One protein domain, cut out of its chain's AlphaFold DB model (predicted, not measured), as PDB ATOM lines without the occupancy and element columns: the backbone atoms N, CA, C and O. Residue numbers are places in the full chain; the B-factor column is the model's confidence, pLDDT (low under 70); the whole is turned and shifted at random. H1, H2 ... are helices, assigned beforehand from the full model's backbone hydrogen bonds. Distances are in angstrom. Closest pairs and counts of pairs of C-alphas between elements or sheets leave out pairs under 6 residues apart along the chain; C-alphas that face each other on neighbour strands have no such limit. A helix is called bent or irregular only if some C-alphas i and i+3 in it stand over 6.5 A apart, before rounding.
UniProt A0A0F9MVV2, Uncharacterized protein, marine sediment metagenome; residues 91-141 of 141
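What this domain is: This is residues 91 to 141 of the 141 residues of an uncharacterized protein of marine sediment metagenome (UniProt A0A0F9MVV2). This is a helical hairpin: a long, slightly kinked helix, H1, and a shorter one, H2, that folds back over the later part of H1 after a link at one end of the rod. The first part of H1 runs on past the contact, and a tail without a named element, residues 136 to 141, follows H2. The printed part has 51 residues with two named helices, H1 then H2, and no named strand; its class is all helix. It is loose, with a radius of gyration of the C-alphas of 13.4 A, and its C-alphas span 42 by 15 by 14 A.

Where its parts are: Find C-alpha 91 at (169.503, 153.053, 153.254); from there H1, residues 91 to 112, runs 30.6 A to C-alpha 112 at (199.785, 154.579, 149.455). It has a kink of 28 degrees near residue 100. H1 is neither bent nor irregular, but only just: C-alphas 100 and 103 are 6.1 A apart. Next look for H2, residues 120 to 135, which runs 22.7 A and ends at C-alpha 135 at (191.157, 142.106, 151.400).

How they stand to each other: Look at residues 104 to 112, the part of H1 that alone touches H2. The closest C-alphas of the two helices, those of Leu 112 and Arg 126, are 5.9 A apart. H1 and H2 form a helical hairpin and run opposite ways at a tilt of 35.4 degrees, only just steep. In H2 every O i to N i+4 pair is within hydrogen-bond range; in H1, 15 of 18 are.

The domain as a whole: The two C-alphas farthest apart, those of Ser 92 and Thr 119, are 42.2 A apart. The printed part has no cut, and the link from H1 to H2, with 7 residues, is short. It ends at Lys 141, the chain's last residue and the one printed residue with pLDDT under 70; the mean of the printed part is 96.2.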
ATOM      1  N   LYS A  91     168.656 151.864 153.039       96.31
ATOM      2  CA  LYS A  91     169.503 153.053 153.254       96.31
ATOM      3  C   LYS A  91     170.351 152.970 154.527       96.31
ATOM      4  O   LYS A  91     171.563 153.152 154.458       96.31
ATOM      5  N   SER A  92     169.744 152.650 155.671       96.81
ATOM      6  CA  SER A  92     170.452 152.553 156.959       96.81
ATOM      7  C   SER A  92     171.539 151.474 156.952       96.81
ATOM      8  O   SER A  92     172.650 151.710 157.420       96.81
ATOM      9  N   LYS A  93     171.267 150.308 156.351       95.38
ATOM     10  CA  LYS A  93     172.237 149.211 156.227       95.38
ATOM     11  C   LYS A  93     173.440 149.594 155.359       95.38
ATOM     12  O   LYS A  93     174.547 149.133 155.642       95.38
ATOM     13  N   VAL A  94     173.216 150.383 154.305       96.25
ATOM     14  CA  VAL A  94     174.280 150.881 153.418       96.25
ATOM     15  C   VAL A  94     175.120 151.941 154.126       96.25
ATOM     16  O   VAL A  94     176.342 151.855 154.066       96.25
ATOM     17  N   ILE A  95     174.490 152.874 154.847       96.62
ATOM     18  CA  ILE A  95     175.198 153.873 155.664       96.62
ATOM     19  C   ILE A  95     176.093 153.174 156.695       96.62
ATOM     20  O   ILE A  95     177.298 153.388 156.679       96.62
ATOM     21  N   ALA A  96     175.550 152.237 157.477       95.94
ATOM     22  CA  ALA A  96     176.318 151.493 158.482       95.94
ATOM     23  C   ALA A  96     177.483 150.677 157.888       95.94
ATOM     24  O   ALA A  96     178.498 150.438 158.538       95.94
ATOM     25  N   PHE A  97     177.348 150.210 156.643       96.50
ATOM     26  CA  PHE A  97     178.457 149.579 155.926       96.50
ATOM     27  C   PHE A  97     179.529 150.601 155.530       96.50
ATOM     28  O   PHE A  97     180.714 150.351 155.741       96.50
ATOM     29  N   ALA A  98     179.117 151.739 154.969       96.88
ATOM     30  CA  ALA A  98     180.016 152.799 154.529       96.88
ATOM     31  C   ALA A  98     180.790 153.429 155.698       96.88
ATOM     32  O   ALA A  98     181.978 153.697 155.553       96.88
ATOM     33  N   GLU A  99     180.162 153.577 156.865       97.12
ATOM     34  CA  GLU A  99     180.805 154.056 158.097       97.12
ATOM     35  C   GLU A  99     182.006 153.197 158.522       97.12
ATOM     36  O   GLU A  99     182.942 153.718 159.117       97.12
ATOM     37  N   GLN A 100     182.019 151.901 158.187       97.31
ATOM     38  CA  GLN A 100     183.168 151.022 158.434       97.31
ATOM     39  C   GLN A 100     184.121 150.961 157.234       97.31
ATOM     40  O   GLN A 100     185.340 150.941 157.400       97.31
ATOM     41  N   LEU A 101     183.576 150.913 156.015       97.56
ATOM     42  CA  LEU A 101     184.371 150.757 154.798       97.56
ATOM     43  C   LEU A 101     185.224 151.994 154.495       97.56
ATOM     44  O   LEU A 101     186.389 151.849 154.134       97.56
ATOM     45  N   LEU A 102     184.650 153.194 154.601       98.00
ATOM     46  CA  LEU A 102     185.323 154.427 154.190       98.00
ATOM     47  C   LEU A 102     186.581 154.711 155.031       98.00
ATOM     48  O   LEU A 102     187.630 154.906 154.422       98.00
ATOM     49  N   PRO A 103     186.570 154.597 156.377       97.50
ATOM     50  CA  PRO A 103     187.798 154.726 157.165       97.50
ATOM     51  C   PRO A 103     188.869 153.689 156.805       97.50
ATOM     52  O   PRO A 103     190.062 153.994 156.812       97.50
ATOM     53  N   HIS A 104     188.464 152.463 156.452       97.75
ATOM     54  CA  HIS A 104     189.403 151.440 155.987       97.75
ATOM     55  C   HIS A 104     190.044 151.841 154.654       97.75
ATOM     56  O   HIS A 104     191.260 151.734 154.506       97.75
ATOM     57  N   ILE A 105     189.263 152.362 153.704       98.00
ATOM     58  CA  ILE A 105     189.780 152.913 152.439       98.00
ATOM     59  C   ILE A 105     190.741 154.079 152.699       98.00
ATOM     60  O   ILE A 105     191.808 154.135 152.080       98.00
ATOM     61  N   ASP A 106     190.400 154.979 153.619       98.19
ATOM     62  CA  ASP A 106     191.222 156.142 153.959       98.19
ATOM     63  C   ASP A 106     192.566 155.728 154.566       98.19
ATOM     64  O   ASP A 106     193.610 156.273 154.190       98.19
ATOM     65  N   ALA A 107     192.578 154.716 155.439       97.00
ATOM     66  CA  ALA A 107     193.805 154.147 155.994       97.00
ATOM     67  C   ALA A 107     194.699 153.542 154.897       97.00
ATOM     68  O   ALA A 107     195.897 153.833 154.831       97.00
ATOM     69  N   GLY A 108     194.106 152.760 153.988       97.44
ATOM     70  CA  GLY A 108     194.817 152.168 152.854       97.44
ATOM     71  C   GLY A 108     195.404 153.235 151.933       97.44
ATOM     72  O   GLY A 108     196.586 153.194 151.598       97.44
ATOM     73  N   THR A 109     194.606 154.244 151.586       96.69
ATOM     74  CA  THR A 109     195.018 155.357 150.721       96.69
ATOM     75  C   THR A 109     196.108 156.210 151.370       96.69
ATOM     76  O   THR A 109     197.056 156.617 150.697       96.69
ATOM     77  N   SER A 110     196.028 156.449 152.680       97.31
ATOM     78  CA  SER A 110     197.059 157.172 153.435       97.31
ATOM     79  C   SER A 110     198.403 156.443 153.394       97.31
ATOM     80  O   SER A 110     199.431 157.081 153.180       97.31
ATOM     81  N   LYS A 111     198.400 155.107 153.483       95.00
ATOM     82  CA  LYS A 111     199.604 154.287 153.285       95.00
ATOM     83  C   LYS A 111     200.166 154.445 151.872       95.00
ATOM     84  O   LYS A 111     201.367 154.666 151.728       95.00
ATOM     85  N   LEU A 112     199.322 154.398 150.836       96.12
ATOM     86  CA  LEU A 112     199.785 154.579 149.455       96.12
ATOM     87  C   LEU A 112     200.465 155.931 149.248       96.12
ATOM     88  O   LEU A 112     201.481 155.991 148.572       96.12
ATOM     89  N   LYS A 113     199.966 157.016 149.851       96.44
ATOM     90  CA  LYS A 113     200.588 158.349 149.728       96.44
ATOM     91  C   LYS A 113     202.051 158.398 150.193       96.44
ATOM     92  O   LYS A 113     202.768 159.297 149.784       96.44
ATOM     93  N   THR A 114     202.493 157.441 151.010       96.38
ATOM     94  CA  THR A 114     203.890 157.330 151.472       96.38
ATOM     95  C   THR A 114     204.773 156.454 150.579       96.38
ATOM     96  O   THR A 114     205.986 156.420 150.759       96.38
ATOM     97  N   MET A 115     204.177 155.725 149.631       96.88
ATOM     98  CA  MET A 115     204.897 154.849 148.708       96.88
ATOM     99  C   MET A 115     205.408 155.648 147.499       96.88
ATOM    100  O   MET A 115     204.707 156.562 147.061       96.88
ATOM    101  N   PRO A 116     206.559 155.277 146.909       97.31
ATOM    102  CA  PRO A 116     206.986 155.810 145.616       97.31
ATOM    103  C   PRO A 116     205.921 155.592 144.529       97.31
ATOM    104  O   PRO A 116     205.092 154.685 144.644       97.31
ATOM    105  N   ASP A 117     205.927 156.418 143.484       96.00
ATOM    106  CA  ASP A 117     205.015 156.348 142.328       96.00
ATOM    107  C   ASP A 117     205.692 156.712 140.989       96.00
ATOM    108  O   ASP A 117     205.020 156.949 139.983       96.00
ATOM    109  N   ILE A 118     207.027 156.721 140.964       97.69
ATOM    110  CA  ILE A 118     207.837 157.237 139.853       97.69
ATOM    111  C   ILE A 118     207.902 156.233 138.697       97.69
ATOM    112  O   ILE A 118     207.887 156.615 137.527       97.69
ATOM    113  N   THR A 119     207.992 154.942 139.014       98.12
ATOM    114  CA  THR A 119     208.169 153.874 138.026       98.12
ATOM    115  C   THR A 119     206.912 153.021 137.857       98.12
ATOM    116  O   THR A 119     205.959 153.081 138.639       98.12
ATOM    117  N   LEU A 120     206.896 152.183 136.818       96.75
ATOM    118  CA  LEU A 120     205.850 151.172 136.655       96.75
ATOM    119  C   LEU A 120     205.804 150.211 137.854       96.75
ATOM    120  O   LEU A 120     204.719 149.915 138.352       96.75
ATOM    121  N   GLU A 121     206.964 149.779 138.349       98.25
ATOM    122  CA  GLU A 121     207.059 148.870 139.498       98.25
ATOM    123  C   GLU A 121     206.524 149.511 140.781       98.25
ATOM    124  O   GLU A 121     205.798 148.866 141.538       98.25
ATOM    125  N   ASP A 122     206.775 150.805 140.980       97.81
ATOM    126  CA  ASP A 122     206.198 151.558 142.094       97.81
ATOM    127  C   ASP A 122     204.664 151.564 142.026       97.81
ATOM    128  O   ASP A 122     203.971 151.294 143.010       97.81
ATOM    129  N   ASN A 123     204.109 151.790 140.834       96.62
ATOM    130  CA  ASN A 123     202.665 151.779 140.618       96.62
ATOM    131  C   ASN A 123     202.042 150.385 140.821       96.62
ATOM    132  O   ASN A 123     200.972 150.271 141.431       96.62
ATOM    133  N   ILE A 124     202.722 149.316 140.394       98.06
ATOM    134  CA  ILE A 124     202.313 147.929 140.670       98.06
ATOM    135  C   ILE A 124     202.346 147.651 142.181       98.06
ATOM    136  O   ILE A 124     201.397 147.077 142.731       98.06
ATOM    137  N   ALA A 125     203.389 148.097 142.882       97.81
ATOM    138  CA  ALA A 125     203.508 147.937 144.327       97.81
ATOM    139  C   ALA A 125     202.375 148.660 145.076       97.81
ATOM    140  O   ALA A 125     201.769 148.087 145.983       97.81
ATOM    141  N   ARG A 126     202.021 149.887 144.673       98.19
ATOM    142  CA  ARG A 126     200.886 150.638 145.247       98.19
ATOM    143  C   ARG A 126     199.563 149.905 145.057       98.19
ATOM    144  O   ARG A 126     198.816 149.709 146.014       98.19
ATOM    145  N   MET A 127     199.283 149.476 143.828       97.56
ATOM    146  CA  MET A 127     198.042 148.782 143.487       97.56
ATOM    147  C   MET A 127     197.903 147.470 144.268       97.56
ATOM    148  O   MET A 127     196.883 147.241 144.918       97.56
ATOM    149  N   THR A 128     198.951 146.646 144.295       98.12
ATOM    150  CA  THR A 128     198.938 145.380 145.045       98.12
ATOM    151  C   THR A 128     198.845 145.593 146.559       98.12
ATOM    152  O   THR A 128     198.136 144.843 147.234       98.12
ATOM    153  N   SER A 129     199.489 146.635 147.100       98.00
ATOM    154  CA  SER A 129     199.376 147.034 148.510       98.00
ATOM    155  C   SER A 129     197.936 147.393 148.882       98.00
ATOM    156  O   SER A 129     197.418 146.890 149.880       98.00
ATOM    157  N   PHE A 130     197.251 148.186 148.053       98.00
ATOM    158  CA  PHE A 130     195.859 148.561 148.302       98.00
ATOM    159  C   PHE A 130     194.901 147.374 148.190       98.00
ATOM    160  O   PHE A 130     194.020 147.219 149.031       98.00
ATOM    161  N   VAL A 131     195.089 146.497 147.199       98.06
ATOM    162  CA  VAL A 131     194.275 145.280 147.049       98.06
ATOM    163  C   VAL A 131     194.399 144.382 148.281       98.06
ATOM    164  O   VAL A 131     193.386 143.914 148.799       98.06
ATOM    165  N   ARG A 132     195.623 144.176 148.787       98.19
ATOM    166  CA  ARG A 132     195.858 143.404 150.018       98.19
ATOM    167  C   ARG A 132     195.202 144.062 151.227       98.19
ATOM    168  O   ARG A 132     194.492 143.386 151.958       98.19
ATOM    169  N   HIS A 133     195.363 145.377 151.377       97.88
ATOM    170  CA  HIS A 133     194.709 146.150 152.435       97.88
ATOM    171  C   HIS A 133     193.185 145.983 152.392       97.88
ATOM    172  O   HIS A 133     192.561 145.657 153.396       97.88
ATOM    173  N   MET A 134     192.558 146.129 151.224       97.88
ATOM    174  CA  MET A 134     191.109 145.956 151.081       97.88
ATOM    175  C   MET A 134     190.644 144.521 151.361       97.88
ATOM    176  O   MET A 134     189.542 144.342 151.875       97.88
ATOM    177  N   ALA A 135     191.468 143.504 151.085       97.50
ATOM    178  CA  ALA A 135     191.157 142.106 151.400       97.50
ATOM    179  C   ALA A 135     191.111 141.816 152.913       97.50
ATOM    180  O   ALA A 135     190.482 140.846 153.338       97.50
ATOM    181  N   GLU A 136     191.744 142.658 153.731       96.56
ATOM    182  CA  GLU A 136     191.705 142.559 155.192       96.56
ATOM    183  C   GLU A 136     190.423 143.150 155.793       96.56
ATOM    184  O   GLU A 136     190.127 142.899 156.963       96.56
ATOM    185  N   PHE A 137     189.635 143.899 155.010       97.44
ATOM    186  CA  PHE A 137     188.396 144.498 155.493       97.44
ATOM    187  C   PHE A 137     187.409 143.423 155.959       97.44
ATOM    188  O   PHE A 137     186.944 142.581 155.186       97.44
ATOM    189  N   LYS A 138     187.027 143.494 157.235       94.88
ATOM    190  CA  LYS A 138     185.993 142.647 157.831       94.88
ATOM    191  C   LYS A 138     184.973 143.531 158.521       94.88
ATOM    192  O   LYS A 138     185.287 144.209 159.494       94.88
ATOM    193  N   ARG A 139     183.736 143.490 158.032       90.81
ATOM    194  CA  ARG A 139     182.617 144.184 158.669       90.81
ATOM    195  C   ARG A 139     182.352 143.573 160.048       90.81
ATOM    196  O   ARG A 139     182.146 142.365 160.163       90.81
ATOM    197  N   THR A 140     182.308 144.419 161.066       84.62
ATOM    198  CA  THR A 140     181.820 144.062 162.404       84.62
ATOM    199  C   THR A 140     180.295 144.208 162.446       84.62
ATOM    200  O   THR A 140     179.745 145.019 161.692       84.62
ATOM    201  N   LYS A 141     179.629 143.328 163.212       65.56
ATOM    202  CA  LYS A 141     178.162 143.153 163.228       65.56
ATOM    203  C   LYS A 141     177.409 144.479 163.282       65.56
ATOM    204  O   LYS A 141     177.744 145.290 164.165       65.56
TER     205      LYS A 141